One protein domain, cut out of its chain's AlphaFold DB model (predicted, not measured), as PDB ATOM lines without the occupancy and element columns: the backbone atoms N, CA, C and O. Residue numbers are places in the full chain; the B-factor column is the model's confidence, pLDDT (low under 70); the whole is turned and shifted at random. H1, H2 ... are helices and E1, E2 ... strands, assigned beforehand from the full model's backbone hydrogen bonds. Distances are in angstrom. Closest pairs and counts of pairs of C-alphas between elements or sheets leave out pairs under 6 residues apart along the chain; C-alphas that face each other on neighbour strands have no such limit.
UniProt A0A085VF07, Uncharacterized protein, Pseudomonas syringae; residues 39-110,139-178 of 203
ATOM      1  N   LYS A  39     209.015 166.912 156.027       82.12
ATOM      2  CA  LYS A  39     208.642 165.587 155.512       82.12
ATOM      3  C   LYS A  39     208.126 165.681 154.083       82.12
ATOM      4  O   LYS A  39     207.027 166.172 153.845       82.12
ATOM      5  N   VAL A  40     208.893 165.153 153.130       85.69
ATOM      6  CA  VAL A  40     208.462 165.033 151.733       85.69
ATOM      7  C   VAL A  40     207.438 163.901 151.613       85.69
ATOM      8  O   VAL A  40     207.666 162.773 152.079       85.69
ATOM      9  N   SER A  41     206.316 164.217 150.971       85.44
ATOM     10  CA  SER A  41     205.198 163.305 150.704       85.44
ATOM     11  C   SER A  41     205.208 162.825 149.257       85.44
ATOM     12  O   SER A  41     204.957 161.648 148.992       85.44
ATOM     13  N   SER A  42     205.553 163.709 148.320       89.62
ATOM     14  CA  SER A  42     205.692 163.362 146.909       89.62
ATOM     15  C   SER A  42     206.596 164.341 146.159       89.62
ATOM     16  O   SER A  42     206.710 165.511 146.520       89.62
ATOM     17  N   ILE A  43     207.243 163.859 145.099       92.62
ATOM     18  CA  ILE A  43     208.058 164.659 144.180       92.62
ATOM     19  C   ILE A  43     207.721 164.293 142.738       92.62
ATOM     20  O   ILE A  43     207.563 163.122 142.402       92.62
ATOM     21  N   GLN A  44     207.630 165.289 141.866       93.56
ATOM     22  CA  GLN A  44     207.495 165.097 140.431       93.56
ATOM     23  C   GLN A  44     208.838 165.372 139.765       93.56
ATOM     24  O   GLN A  44     209.410 166.451 139.936       93.56
ATOM     25  N   VAL A  45     209.309 164.428 138.956       93.50
ATOM     26  CA  VAL A  45     210.576 164.538 138.231       93.50
ATOM     27  C   VAL A  45     210.397 164.352 136.729       93.50
ATOM     28  O   VAL A  45     209.420 163.763 136.253       93.50
ATOM     29  N   THR A  46     211.366 164.853 135.965       93.25
ATOM     30  CA  THR A  46     211.445 164.616 134.514       93.25
ATOM     31  C   THR A  46     211.585 163.125 134.167       93.25
ATOM     32  O   THR A  46     212.143 162.366 134.967       93.25
ATOM     33  N   PRO A  47     211.178 162.708 132.953       92.62
ATOM     34  CA  PRO A  47     211.371 161.339 132.467       92.62
ATOM     35  C   PRO A  47     212.831 160.868 132.469       92.62
ATOM     36  O   PRO A  47     213.099 159.708 132.765       92.62
ATOM     37  N   GLU A  48     213.778 161.754 132.163       92.94
ATOM     38  CA  GLU A  48     215.211 161.431 132.121       92.94
ATOM     39  C   GLU A  48     215.742 161.030 133.498       92.94
ATOM     40  O   GLU A  48     216.302 159.946 133.664       92.94
ATOM     41  N   LEU A  49     215.483 161.857 134.516       94.75
ATOM     42  CA  LEU A  49     215.858 161.535 135.891       94.75
ATOM     43  C   LEU A  49     215.107 160.295 136.399       94.75
ATOM     44  O   LEU A  49     215.695 159.461 137.085       94.75
ATOM     45  N   ALA A  50     213.835 160.131 136.022       94.69
ATOM     46  CA  ALA A  50     213.056 158.947 136.376       94.69
ATOM     47  C   ALA A  50     213.695 157.652 135.847       94.69
ATOM     48  O   ALA A  50     213.771 156.673 136.589       94.69
ATOM     49  N   LYS A  51     214.209 157.649 134.607       93.69
ATOM     50  CA  LYS A  51     214.948 156.505 134.038       93.69
ATOM     51  C   LYS A  51     216.199 156.183 134.861       93.69
ATOM     52  O   LYS A  51     216.436 155.016 135.165       93.69
ATOM     53  N   SER A  52     216.956 157.198 135.279       94.38
ATOM     54  CA  SER A  52     218.153 157.018 136.115       94.38
ATOM     55  C   SER A  52     217.830 156.437 137.495       94.38
ATOM     56  O   SER A  52     218.480 155.484 137.930       94.38
ATOM     57  N   ILE A  53     216.798 156.962 138.166       94.94
ATOM     58  CA  ILE A  53     216.344 156.454 139.471       94.94
ATOM     59  C   ILE A  53     215.835 155.014 139.331       94.94
ATOM     60  O   ILE A  53     216.209 154.150 140.123       94.94
ATOM     61  N   LEU A  54     215.044 154.720 138.295       94.12
ATOM     62  CA  LEU A  54     214.541 153.371 138.045       94.12
ATOM     63  C   LEU A  54     215.684 152.380 137.779       94.12
ATOM     64  O   LEU A  54     215.700 151.290 138.350       94.12
ATOM     65  N   GLY A  55     216.682 152.772 136.984       94.44
ATOM     66  CA  GLY A  55     217.871 151.955 136.740       94.44
ATOM     67  C   GLY A  55     218.687 151.689 138.011       94.44
ATOM     68  O   GLY A  55     219.274 150.618 138.156       94.44
ATOM     69  N   PHE A  56     218.728 152.625 138.964       94.56
ATOM     70  CA  PHE A  56     219.295 152.377 140.294       94.56
ATOM     71  C   PHE A  56     218.459 151.362 141.089       94.56
ATOM     72  O   PHE A  56     219.016 150.394 141.606       94.56
ATOM     73  N   VAL A  57     217.138 151.545 141.142       92.94
ATOM     74  CA  VAL A  57     216.208 150.659 141.862       92.94
ATOM     75  C   VAL A  57     216.301 149.216 141.356       92.94
ATOM     76  O   VAL A  57     216.398 148.289 142.159       92.94
ATOM     77  N   GLN A  58     216.325 149.019 140.036       93.25
ATOM     78  CA  GLN A  58     216.377 147.692 139.419       93.25
ATOM     79  C   GLN A  58     217.733 147.008 139.616       93.25
ATOM     80  O   GLN A  58     217.774 145.860 140.052       93.25
ATOM     81  N   ARG A  59     218.849 147.713 139.371       94.00
ATOM     82  CA  ARG A  59     220.201 147.140 139.528       94.00
ATOM     83  C   ARG A  59     220.520 146.725 140.963       94.00
ATOM     84  O   ARG A  59     221.308 145.811 141.160       94.00
ATOM     85  N   ASN A  60     219.910 147.382 141.949       92.06
ATOM     86  CA  ASN A  60     220.116 147.084 143.366       92.06
ATOM     87  C   ASN A  60     219.050 146.146 143.958       92.06
ATOM     88  O   ASN A  60     219.068 145.906 145.164       92.06
ATOM     89  N   GLY A  61     218.113 145.632 143.150       89.56
ATOM     90  CA  GLY A  61     217.061 144.731 143.632       89.56
ATOM     91  C   GLY A  61     216.102 145.377 144.640       89.56
ATOM     92  O   GLY A  61     215.569 144.691 145.505       89.56
ATOM     93  N   LEU A  62     215.894 146.696 144.560       91.00
ATOM     94  CA  LEU A  62     215.040 147.450 145.493       91.00
ATOM     95  C   LEU A  62     213.563 147.457 145.071       91.00
ATOM     96  O   LEU A  62     212.686 147.861 145.838       91.00
ATOM     97  N   GLN A  63     213.286 147.033 143.835       90.12
ATOM     98  CA  GLN A  63     211.933 146.898 143.309       90.12
ATOM     99  C   GLN A  63     211.236 145.699 143.960       90.12
ATOM    100  O   GLN A  63     211.701 144.568 143.847       90.12
ATOM    101  N   THR A  64     210.084 145.928 144.581       87.56
ATOM    102  CA  THR A  64     209.272 144.866 145.190       87.56
ATOM    103  C   THR A  64     208.353 144.205 144.163       87.56
ATOM    104  O   THR A  64     208.201 142.988 144.154       87.56
ATOM    105  N   PHE A  65     207.740 145.004 143.290       88.25
ATOM    106  CA  PHE A  65     206.965 144.587 142.119       88.25
ATOM    107  C   PHE A  65     206.718 145.812 141.228       88.25
ATOM    108  O   PHE A  65     207.019 146.950 141.604       88.25
ATOM    109  N   ALA A  66     206.163 145.584 140.043       89.31
ATOM    110  CA  ALA A  66     205.726 146.649 139.159       89.31
ATOM    111  C   ALA A  66     204.387 146.287 138.515       89.31
ATOM    112  O   ALA A  66     204.085 145.110 138.307       89.31
ATOM    113  N   ARG A  67     203.553 147.293 138.252       89.25
ATOM    114  CA  ARG A  67     202.227 147.083 137.671       89.25
ATOM    115  C   ARG A  67     201.751 148.318 136.925       89.25
ATOM    116  O   ARG A  67     201.903 149.440 137.401       89.25
ATOM    117  N   GLU A  68     201.080 148.097 135.807       88.75
ATOM    118  CA  GLU A  68     200.294 149.136 135.155       88.75
ATOM    119  C   GLU A  68     199.093 149.552 136.023       88.75
ATOM    120  O   GLU A  68     198.432 148.723 136.662       88.75
ATOM    121  N   SER A  69     198.805 150.853 136.075       85.75
ATOM    122  CA  SER A  69     197.641 151.360 136.796       85.75
ATOM    123  C   SER A  69     196.339 150.888 136.139       85.75
ATOM    124  O   SER A  69     196.269 150.684 134.931       85.75
ATOM    125  N   LYS A  70     195.256 150.740 136.919       84.12
ATOM    126  CA  LYS A  70     193.961 150.257 136.389       84.12
ATOM    127  C   LYS A  70     193.433 151.098 135.219       84.12
ATOM    128  O   LYS A  70     192.780 150.560 134.334       84.12
ATOM    129  N   LYS A  71     193.713 152.405 135.228       84.31
ATOM    130  CA  LYS A  71     193.322 153.344 134.169       84.31
ATOM    131  C   LYS A  71     194.289 153.347 132.970       84.31
ATOM    132  O   LYS A  71     194.040 154.086 132.029       84.31
ATOM    133  N   LYS A  72     195.382 152.569 133.009       82.94
ATOM    134  CA  LYS A  72     196.454 152.525 131.992       82.94
ATOM    135  C   LYS A  72     197.068 153.891 131.676       82.94
ATOM    136  O   LYS A  72     197.482 154.181 130.562       82.94
ATOM    137  N   THR A  73     197.113 154.759 132.679       85.56
ATOM    138  CA  THR A  73     197.696 156.102 132.560       85.56
ATOM    139  C   THR A  73     199.142 156.147 133.037       85.56
ATOM    140  O   THR A  73     199.849 157.118 132.774       85.56
ATOM    141  N   SER A  74     199.585 155.110 133.749       87.38
ATOM    142  CA  SER A  74     200.921 155.040 134.322       87.38
ATOM    143  C   SER A  74     201.383 153.604 134.513       87.38
ATOM    144  O   SER A  74     200.576 152.704 134.762       87.38
ATOM    145  N   TYR A  75     202.698 153.424 134.491       90.94
ATOM    146  CA  TYR A  75     203.356 152.216 134.961       90.94
ATOM    147  C   TYR A  75     204.010 152.484 136.315       90.94
ATOM    148  O   TYR A  75     204.811 153.410 136.457       90.94
ATOM    149  N   ASN A  76     203.643 151.696 137.321       91.56
ATOM    150  CA  ASN A  76     204.039 151.933 138.701       91.56
ATOM    151  C   ASN A  76     205.115 150.933 139.123       91.56
ATOM    152  O   ASN A  76     204.919 149.723 139.010       91.56
ATOM    153  N   TYR A  77     206.217 151.444 139.659       91.62
ATOM    154  CA  TYR A  77     207.311 150.679 140.239       91.62
ATOM    155  C   TYR A  77     207.315 150.892 141.745       91.62
ATOM    156  O   TYR A  77     207.368 152.026 142.225       91.62
ATOM    157  N   TYR A  78     207.252 149.804 142.494       89.69
ATOM    158  CA  TYR A  78     207.099 149.852 143.939       89.69
ATOM    159  C   TYR A  78     208.405 149.457 144.622       89.69
ATOM    160  O   TYR A  78     209.091 148.533 144.184       89.69
ATOM    161  N   THR A  79     208.736 150.144 145.712       90.44
ATOM    162  CA  THR A  79     209.828 149.796 146.636       90.44
ATOM    163  C   THR A  79     209.269 149.680 148.056       90.44
ATOM    164  O   THR A  79     208.067 149.844 148.269       90.44
ATOM    165  N   LEU A  80     210.121 149.394 149.045       87.06
ATOM    166  CA  LEU A  80     209.693 149.343 150.447       87.06
ATOM    167  C   LEU A  80     209.421 150.722 151.074       87.06
ATOM    168  O   LEU A  80     208.744 150.776 152.096       87.06
ATOM    169  N   LYS A  81     209.933 151.822 150.499       87.88
ATOM    170  CA  LYS A  81     209.803 153.178 151.080       87.88
ATOM    171  C   LYS A  81     209.069 154.181 150.187       87.88
ATOM    172  O   LYS A  81     208.508 155.160 150.682       87.88
ATOM    173  N   PHE A  82     209.064 153.966 148.876       90.44
ATOM    174  CA  PHE A  82     208.420 154.861 147.913       90.44
ATOM    175  C   PHE A  82     207.873 154.113 146.694       90.44
ATOM    176  O   PHE A  82     208.268 152.986 146.392       90.44
ATOM    177  N   THR A  83     206.963 154.759 145.974       91.94
ATOM    178  CA  THR A  83     206.419 154.285 144.698       91.94
ATOM    179  C   THR A  83     206.742 155.293 143.609       91.94
ATOM    180  O   THR A  83     206.471 156.476 143.776       91.94
ATOM    181  N   MET A  84     207.279 154.828 142.485       93.31
ATOM    182  CA  MET A  84     207.455 155.626 141.272       93.31
ATOM    183  C   MET A  84     206.294 155.351 140.316       93.31
ATOM    184  O   MET A  84     206.104 154.219 139.884       93.31
ATOM    185  N   ARG A  85     205.518 156.372 139.967       93.19
ATOM    186  CA  ARG A  85     204.436 156.315 138.981       93.19
ATOM    187  C   ARG A  85     204.888 157.021 137.712       93.19
ATOM    188  O   ARG A  85     204.872 158.251 137.646       93.19
ATOM    189  N   ASN A  86     205.278 156.247 136.707       92.62
ATOM    190  CA  ASN A  86     205.707 156.773 135.417       92.62
ATOM    191  C   ASN A  86     204.484 156.964 134.522       92.62
ATOM    192  O   ASN A  86     203.906 155.987 134.048       92.62
ATOM    193  N   TYR A  87     204.068 158.211 134.312       90.50
ATOM    194  CA  TYR A  87     202.892 158.536 133.504       90.50
ATOM    195  C   TYR A  87     203.251 158.557 132.027       90.50
ATOM    196  O   TYR A  87     204.246 159.173 131.646       90.50
ATOM    197  N   TYR A  88     202.439 157.911 131.196       86.50
ATOM    198  CA  TYR A  88     202.673 157.855 129.755       86.50
ATOM    199  C   TYR A  88     202.410 159.211 129.088       86.50
ATOM    200  O   TYR A  88     201.566 159.987 129.540       86.50
ATOM    201  N   ILE A  89     203.112 159.488 127.987       84.75
ATOM    202  CA  ILE A  89     202.742 160.579 127.069       84.75
ATOM    203  C   ILE A  89     201.404 160.245 126.405       84.75
ATOM    204  O   ILE A  89     200.510 161.087 126.353       84.75
ATOM    205  N   ASN A  90     201.255 158.996 125.959       78.31
ATOM    206  CA  ASN A  90     200.015 158.447 125.433       78.31
ATOM    207  C   ASN A  90     199.839 157.008 125.939       78.31
ATOM    208  O   ASN A  90     200.599 156.121 125.561       78.31
ATOM    209  N   GLY A  91     198.830 156.776 126.783       66.50
ATOM    210  CA  GLY A  91     198.577 155.465 127.393       66.50
ATOM    211  C   GLY A  91     198.096 154.378 126.425       66.50
ATOM    212  O   GLY A  91     197.944 153.233 126.839       66.50
ATOM    213  N   GLN A  92     197.829 154.709 125.156       67.38
ATOM    214  CA  GLN A  92     197.325 153.756 124.162       67.38
ATOM    215  C   GLN A  92     198.365 153.320 123.119       67.38
ATOM    216  O   GLN A  92     198.126 152.328 122.436       67.38
ATOM    217  N   SER A  93     199.493 154.025 122.967       59.62
ATOM    218  CA  SER A  93     200.349 153.852 121.779       59.62
ATOM    219  C   SER A  93     201.865 153.934 121.996       59.62
ATOM    220  O   SER A  93     202.604 153.818 121.020       59.62
ATOM    221  N   GLY A  94     202.369 154.076 123.228       58.56
ATOM    222  CA  GLY A  94     203.819 154.092 123.446       58.56
ATOM    223  C   GLY A  94     204.270 153.891 124.891       58.56
ATOM    224  O   GLY A  94     203.525 154.131 125.834       58.56
ATOM    225  N   ASN A  95     205.534 153.483 125.041       66.38
ATOM    226  CA  ASN A  95     206.218 153.340 126.333       66.38
ATOM    227  C   ASN A  95     206.907 154.637 126.796       66.38
ATOM    228  O   ASN A  95     207.620 154.633 127.801       66.38
ATOM    229  N   ASP A  96     206.727 155.742 126.070       81.25
ATOM    230  CA  ASP A  96     207.329 157.018 126.437       81.25
ATOM    231  C   ASP A  96     206.590 157.665 127.606       81.25
ATOM    232  O   ASP A  96     205.357 157.737 127.655       81.25
ATOM    233  N   TYR A  97     207.371 158.170 128.558       85.25
ATOM    234  CA  TYR A  97     206.866 158.760 129.789       85.25
ATOM    235  C   TYR A  97     206.892 160.288 129.729       85.25
ATOM    236  O   TYR A  97     207.878 160.886 129.306       85.25
ATOM    237  N   LYS A  98     205.816 160.921 130.204       87.94
ATOM    238  CA  LYS A  98     205.649 162.376 130.304       87.94
ATOM    239  C   LYS A  98     206.340 162.947 131.543       87.94
ATOM    240  O   LYS A  98     206.992 163.985 131.476       87.94
ATOM    241  N   TYR A  99     206.180 162.280 132.682       88.81
ATOM    242  CA  TYR A  99     206.829 162.593 133.958       88.81
ATOM    243  C   TYR A  99     206.706 161.397 134.907       88.81
ATOM    244  O   TYR A  99     205.924 160.474 134.667       88.81
ATOM    245  N   CYS A 100     207.445 161.438 136.013       93.44
ATOM    246  CA  CYS A 100     207.299 160.484 137.106       93.44
ATOM    247  C   CYS A 100     206.878 161.206 138.384       93.44
ATOM    248  O   CYS A 100     207.527 162.176 138.776       93.44
ATOM    249  N   TRP A 101     205.840 160.702 139.050       94.12
ATOM    250  CA  TRP A 101     205.570 161.030 140.450       94.12
ATOM    251  C   TRP A 101     206.197 159.980 141.345       94.12
ATOM    252  O   TRP A 101     205.935 158.793 141.186       94.12
ATOM    253  N   ILE A 102     207.018 160.413 142.289       93.50
ATOM    254  CA  ILE A 102     207.582 159.564 143.324       93.50
ATOM    255  C   ILE A 102     206.876 159.926 144.616       93.50
ATOM    256  O   ILE A 102     207.007 161.038 145.119       93.50
ATOM    257  N   GLU A 103     206.087 158.998 145.123       91.25
ATOM    258  CA  GLU A 103     205.256 159.188 146.303       91.25
ATOM    259  C   GLU A 103     205.787 158.336 147.442       91.25
ATOM    260  O   GLU A 103     206.295 157.227 147.229       91.25
ATOM    261  N   ARG A 104     205.623 158.828 148.668       84.25
ATOM    262  CA  ARG A 104     205.873 158.020 149.855       84.25
ATOM    263  C   ARG A 104     204.930 156.821 149.811       84.25
ATOM    264  O   ARG A 104     203.716 156.964 149.696       84.25
ATOM    265  N   GLY A 105     205.509 155.632 149.836       68.12
ATOM    266  CA  GLY A 105     204.778 154.392 149.641       68.12
ATOM    267  C   GLY A 105     204.708 153.641 150.950       68.12
ATOM    268  O   GLY A 105     205.728 153.148 151.418       68.12
ATOM    269  N   VAL A 106     203.508 153.535 151.515       55.12
ATOM    270  CA  VAL A 106     203.220 152.643 152.639       55.12
ATOM    271  C   VAL A 106     202.633 151.356 152.056       55.12
ATOM    272  O   VAL A 106     201.491 151.339 151.616       55.12
ATOM    273  N   THR A 107     203.453 150.302 152.008       53.00
ATOM    274  CA  THR A 107     203.088 148.874 151.856       53.00
ATOM    275  C   THR A 107     201.985 148.493 150.859       53.00
ATOM    276  O   THR A 107     200.801 148.621 151.144       53.00
ATOM    277  N   GLN A 108     202.373 147.782 149.801       52.47
ATOM    278  CA  GLN A 108     201.734 146.525 149.384       52.47
ATOM    279  C   GLN A 108     202.643 145.888 148.346       52.47
ATOM    280  O   GLN A 108     202.757 146.448 147.276       52.47
ATOM    281  N   GLY A 109     203.305 144.771 148.644       55.06
ATOM    282  CA  GLY A 109     204.159 144.063 147.684       55.06
ATOM    283  C   GLY A 109     204.781 142.807 148.291       55.06
ATOM    284  O   GLY A 109     204.765 142.647 149.514       55.06
ATOM    285  N   ASN A 110     205.349 141.942 147.449       63.28
ATOM    286  CA  ASN A 110     205.807 140.597 147.824       63.28
ATOM    287  C   ASN A 110     206.727 140.567 149.057       63.28
ATOM    288  O   ASN A 110     206.589 139.688 149.900       63.28
ATOM    289  N   MET A 139     215.177 134.052 157.449       89.00
ATOM    290  CA  MET A 139     215.637 134.386 156.099       89.00
ATOM    291  C   MET A 139     214.757 135.461 155.449       89.00
ATOM    292  O   MET A 139     215.271 136.417 154.869       89.00
ATOM    293  N   ASP A 140     213.436 135.328 155.582       87.06
ATOM    294  CA  ASP A 140     212.458 136.295 155.076       87.06
ATOM    295  C   ASP A 140     212.619 137.664 155.742       87.06
ATOM    296  O   ASP A 140     212.613 138.705 155.076       87.06
ATOM    297  N   THR A 141     212.813 137.657 157.062       87.44
ATOM    298  CA  THR A 141     213.041 138.867 157.857       87.44
ATOM    299  C   THR A 141     214.357 139.534 157.460       87.44
ATOM    300  O   THR A 141     214.380 140.727 157.155       87.44
ATOM    301  N   PHE A 142     215.436 138.756 157.338       88.94
ATOM    302  CA  PHE A 142     216.735 139.250 156.886       88.94
ATOM    303  C   PHE A 142     216.664 139.869 155.484       88.94
ATOM    304  O   PHE A 142     217.189 140.961 155.258       88.94
ATOM    305  N   GLN A 143     215.993 139.210 154.533       87.75
ATOM    306  CA  GLN A 143     215.831 139.736 153.179       87.75
ATOM    307  C   GLN A 143     215.051 141.055 153.180       87.75
ATOM    308  O   GLN A 143     215.433 142.001 152.481       87.75
ATOM    309  N   TYR A 144     213.977 141.136 153.965       89.12
ATOM    310  CA  TYR A 144     213.196 142.358 154.113       89.12
ATOM    311  C   TYR A 144     214.048 143.511 154.657       89.12
ATOM    312  O   TYR A 144     214.083 144.586 154.049       89.12
ATOM    313  N   ASP A 145     214.787 143.285 155.743       89.00
ATOM    314  CA  ASP A 145     215.621 144.309 156.377       89.00
ATOM    315  C   ASP A 145     216.798 144.735 155.494       89.00
ATOM    316  O   ASP A 145     217.125 145.926 155.402       89.00
ATOM    317  N   LEU A 146     217.392 143.797 154.757       90.06
ATOM    318  CA  LEU A 146     218.451 144.089 153.797       90.06
ATOM    319  C   LEU A 146     217.959 145.008 152.671       90.06
ATOM    320  O   LEU A 146     218.642 145.967 152.307       90.06
ATOM    321  N   VAL A 147     216.771 144.756 152.114       89.75
ATOM    322  CA  VAL A 147     216.202 145.625 151.071       89.75
ATOM    323  C   VAL A 147     215.756 146.961 151.670       89.75
ATOM    324  O   VAL A 147     215.995 148.017 151.078       89.75
ATOM    325  N   LYS A 148     215.148 146.954 152.863       88.88
ATOM    326  CA  LYS A 148     214.664 148.166 153.541       88.88
ATOM    327  C   LYS A 148     215.808 149.113 153.896       88.88
ATOM    328  O   LYS A 148     215.667 150.321 153.703       88.88
ATOM    329  N   SER A 149     216.931 148.587 154.379       88.75
ATOM    330  CA  SER A 149     218.121 149.378 154.725       88.75
ATOM    331  C   SER A 149     218.774 150.018 153.498       88.75
ATOM    332  O   SER A 149     219.151 151.185 153.552       88.75
ATOM    333  N   LYS A 150     218.831 149.302 152.369       90.50
ATOM    334  CA  LYS A 150     219.391 149.809 151.102       90.50
ATOM    335  C   LYS A 150     218.467 150.759 150.344       90.50
ATOM    336  O   LYS A 150     218.933 151.532 149.511       90.50
ATOM    337  N   THR A 151     217.158 150.688 150.586       90.00
ATOM    338  CA  THR A 151     216.196 151.567 149.917       90.00
ATOM    339  C   THR A 151     216.311 152.971 150.517       90.00
ATOM    340  O   THR A 151     216.106 153.108 151.726       90.00
ATOM    341  N   PRO A 152     216.608 154.022 149.730       90.88
ATOM    342  CA  PRO A 152     216.606 155.382 150.251       90.88
ATOM    343  C   PRO A 152     215.182 155.801 150.623       90.88
ATOM    344  O   PRO A 152     214.208 155.388 149.986       90.88
ATOM    345  N   ASP A 153     215.041 156.608 151.669       88.69
ATOM    346  CA  ASP A 153     213.767 157.269 151.938       88.69
ATOM    347  C   ASP A 153     213.529 158.446 150.972       88.69
ATOM    348  O   ASP A 153     214.410 158.869 150.216       88.69
ATOM    349  N   LEU A 154     212.300 158.969 150.965       89.38
ATOM    350  CA  LEU A 154     211.921 160.022 150.024       89.38
ATOM    351  C   LEU A 154     212.620 161.363 150.309       89.38
ATOM    352  O   LEU A 154     212.850 162.124 149.373       89.38
ATOM    353  N   ASN A 155     212.992 161.640 151.563       88.81
ATOM    354  CA  ASN A 155     213.734 162.850 151.916       88.81
ATOM    355  C   ASN A 155     215.174 162.751 151.389       88.81
ATOM    356  O   ASN A 155     215.654 163.677 150.744       88.81
ATOM    357  N   GLN A 156     215.839 161.610 151.599       90.69
ATOM    358  CA  GLN A 156     217.166 161.314 151.057       90.69
ATOM    359  C   GLN A 156     217.180 161.462 149.535       90.69
ATOM    360  O   GLN A 156     218.069 162.111 148.982       90.69
ATOM    361  N   LEU A 157     216.169 160.908 148.857       91.69
ATOM    362  CA  LEU A 157     216.038 161.032 147.409       91.69
ATOM    363  C   LEU A 157     215.826 162.491 146.982       91.69
ATOM    364  O   LEU A 157     216.485 162.948 146.052       91.69
ATOM    365  N   TYR A 158     214.954 163.233 147.669       91.06
ATOM    366  CA  TYR A 158     214.717 164.653 147.403       91.06
ATOM    367  C   TYR A 158     215.999 165.486 147.519       91.06
ATOM    368  O   TYR A 158     216.357 166.176 146.566       91.06
ATOM    369  N   PHE A 159     216.728 165.386 148.634       89.44
ATOM    370  CA  PHE A 159     217.948 166.174 148.831       89.44
ATOM    371  C   PHE A 159     219.032 165.812 147.816       89.44
ATOM    372  O   PHE A 159     219.697 166.698 147.281       89.44
ATOM    373  N   TRP A 160     219.163 164.528 147.471       91.62
ATOM    374  CA  TRP A 160     220.063 164.100 146.403       91.62
ATOM    375  C   TRP A 160     219.702 164.737 145.049       91.62
ATOM    376  O   TRP A 160     220.592 165.207 144.334       91.62
ATOM    377  N   ILE A 161     218.409 164.827 144.714       91.06
ATOM    378  CA  ILE A 161     217.935 165.497 143.493       91.06
ATOM    379  C   ILE A 161     218.233 166.994 143.547       91.06
ATOM    380  O   ILE A 161     218.784 167.521 142.585       91.06
ATOM    381  N   CYS A 162     217.931 167.678 144.652       88.50
ATOM    382  CA  CYS A 162     218.218 169.107 144.797       88.50
ATOM    383  C   CYS A 162     219.711 169.423 144.626       88.50
ATOM    384  O   CYS A 162     220.061 170.439 144.030       88.50
ATOM    385  N   GLN A 163     220.595 168.542 145.101       86.38
ATOM    386  CA  GLN A 163     222.043 168.734 145.015       86.38
ATOM    387  C   GLN A 163     222.630 168.413 143.636       86.38
ATOM    388  O   GLN A 163     223.558 169.089 143.196       86.38
ATOM    389  N   LYS A 164     222.147 167.360 142.965       89.38
ATOM    390  CA  LYS A 164     222.756 166.850 141.720       89.38
ATOM    391  C   LYS A 164     221.980 167.211 140.456       89.38
ATOM    392  O   LYS A 164     222.585 167.382 139.404       89.38
ATOM    393  N   TYR A 165     220.658 167.312 140.555       91.12
ATOM    394  CA  TYR A 165     219.733 167.419 139.426       91.12
ATOM    395  C   TYR A 165     218.579 168.412 139.687       91.12
ATOM    396  O   TYR A 165     217.426 168.077 139.396       91.12
ATOM    397  N   PRO A 166     218.827 169.639 140.194       87.19
ATOM    398  CA  PRO A 166     217.754 170.554 140.601       87.19
ATOM    399  C   PRO A 166     216.772 170.871 139.462       87.19
ATOM    400  O   PRO A 166     215.563 170.879 139.673       87.19
ATOM    401  N   ASN A 167     217.260 171.003 138.223       87.88
ATOM    402  CA  ASN A 167     216.436 171.292 137.036       87.88
ATOM    403  C   ASN A 167     215.446 170.167 136.667       87.88
ATOM    404  O   ASN A 167     214.499 170.382 135.893       87.88
ATOM    405  N   HIS A 168     215.665 168.960 137.194       90.56
ATOM    406  CA  HIS A 168     214.824 167.796 136.945       90.56
ATOM    407  C   HIS A 168     213.685 167.650 137.958       90.56
ATOM    408  O   HIS A 168     212.764 166.873 137.690       90.56
ATOM    409  N   LEU A 169     213.711 168.389 139.073       89.06
ATOM    410  CA  LEU A 169     212.591 168.493 140.003       89.06
ATOM    411  C   LEU A 169     211.562 169.478 139.434       89.06
ATOM    412  O   LEU A 169     211.891 170.608 139.091       89.06
ATOM    413  N   LYS A 170     210.314 169.030 139.273       88.31
ATOM    414  CA  LYS A 170     209.243 169.830 138.658       88.31
ATOM    415  C   LYS A 170     208.179 170.280 139.636       88.31
ATOM    416  O   LYS A 170     207.628 171.357 139.434       88.31
ATOM    417  N   ARG A 171     207.851 169.445 140.623       85.69
ATOM    418  CA  ARG A 171     206.889 169.725 141.701       85.69
ATOM    419  C   ARG A 171     207.256 168.921 142.937       85.69
ATOM    420  O   ARG A 171     207.908 167.883 142.826       85.69
ATOM    421  N   MET A 172     206.804 169.375 144.098       85.69
ATOM    422  CA  MET A 172     206.945 168.646 145.352       85.69
ATOM    423  C   MET A 172     205.763 168.939 146.269       85.69
ATOM    424  O   MET A 172     205.209 170.036 146.249       85.69
ATOM    425  N   THR A 173     205.416 167.966 147.099       84.56
ATOM    426  CA  THR A 173     204.498 168.132 148.220       84.56
ATOM    427  C   THR A 173     205.214 167.699 149.486       84.56
ATOM    428  O   THR A 173     205.812 166.622 149.541       84.56
ATOM    429  N   TYR A 174     205.153 168.545 150.505       80.81
ATOM    430  CA  TYR A 174     205.760 168.302 151.804       80.81
ATOM    431  C   TYR A 174     204.815 168.751 152.910       80.81
ATOM    432  O   TYR A 174     203.982 169.637 152.716       80.81
ATOM    433  N   SER A 175     204.956 168.123 154.066       76.00
ATOM    434  CA  SER A 175     204.282 168.523 155.288       76.00
ATOM    435  C   SER A 175     205.265 169.283 156.165       76.00
ATOM    436  O   SER A 175     206.413 168.863 156.328       76.00
ATOM    437  N   ARG A 176     204.790 170.396 156.725       68.56
ATOM    438  CA  ARG A 176     205.455 171.124 157.803       68.56
ATOM    439  C   ARG A 176     204.829 170.636 159.094       68.56
ATOM    440  O   ARG A 176     203.649 170.892 159.324       68.56
ATOM    441  N   ILE A 177     205.577 169.895 159.899       62.56
ATOM    442  CA  ILE A 177     205.158 169.662 161.279       62.56
ATOM    443  C   ILE A 177     205.927 170.694 162.086       62.56
ATOM    444  O   ILE A 177     207.146 170.600 162.228       62.56
ATOM    445  N   LEU A 178     205.215 171.723 162.551       53.47
ATOM    446  CA  LEU A 178     205.765 172.600 163.572       53.47
ATOM    447  C   LEU A 178     206.145 171.697 164.738       53.47
ATOM    448  O   LEU A 178     205.295 170.943 165.218       53.47
TER     449      LEU A 178
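AT A GLANCE: This is residues 39 to 110 and 139 to 178 of the 203 residues of an uncharacterized protein of Pseudomonas syringae (UniProt A0A085VF07). One twisted sheet of six strands makes a wall, with H1 and H3 packed over one of its faces and the other face free of named helices. H2 lies off to the side of this two-layer body, beyond the sheet. The printed part has 112 residues with three named helices and six named strands, in the order E1 H1 E2 E3 E4 E5 H2 H3 E6; the sheet's order is E2 E3 E4 E5 E1 E6, antiparallel throughout, and the class is mixed. The whole is compact, with a radius of gyration of the C-alphas of 14.2 A and spans of 42 by 34 by 26 A.

HOW THE PARTS SIT: Begin at E4, residues 82 to 88, and E5, residues 97 to 104, a hairpin with N 85 and O 101 2.7 A apart. E3, residues 74 to 78, forms a hairpin with E4, N 77 to O 84 being 2.8 A, and another with edge strand E2, residues 65 to 68, N 67 to O 76 being 2.9 A; E2 to E5 are a meander, each strand the antiparallel neighbour of the one before. Beyond E5 look for E1, residues 39 to 45, with N 43 and O 102 2.8 A apart, then edge strand E6, residues 169 to 177, with N 44 and O 171 2.8 A apart. H1, residues 47 to 59, is on the sheet at a height of 9.8 A, slantwise to the strands; its closest C-alphas to E5 are Pro 47 and Tyr 99, 4.9 A. H3, residues 154 to 164, is on the same face at 9.3 A, over E1 and E6; the C-alphas of Val 40 and Asn 155 come closest to each other, 5.7 A. H1 and H3 are apart. H2, residues 139 to 150, is not on the sheet and is apart from H3. In H1, H2 and H3 every O i to N i+4 pair is within hydrogen-bond range.

IN THESE COORDINATES: Find C-alpha 39 at (208.642, 165.587, 155.512), where E1 begins. H1 runs 18.2 A from C-alpha 47 at (211.371, 161.339, 132.467), and E5 covers 20.1 A. E6, 22.6 A long, ends at C-alpha 177, (205.158, 169.662, 161.279).

THE WHOLE: The C-alphas of Ser 93 and Leu 178 are the two farthest apart, 46.1 A. Residues 111 to 138 are not printed, and C-alphas 110 and 139 stand 14.3 A apart across the cut. Of the links printed whole, none is long. Look for pLDDT under 70 at residues 91 to 95, 105 to 110 and 176 to 178; the mean of the printed part is 85.8.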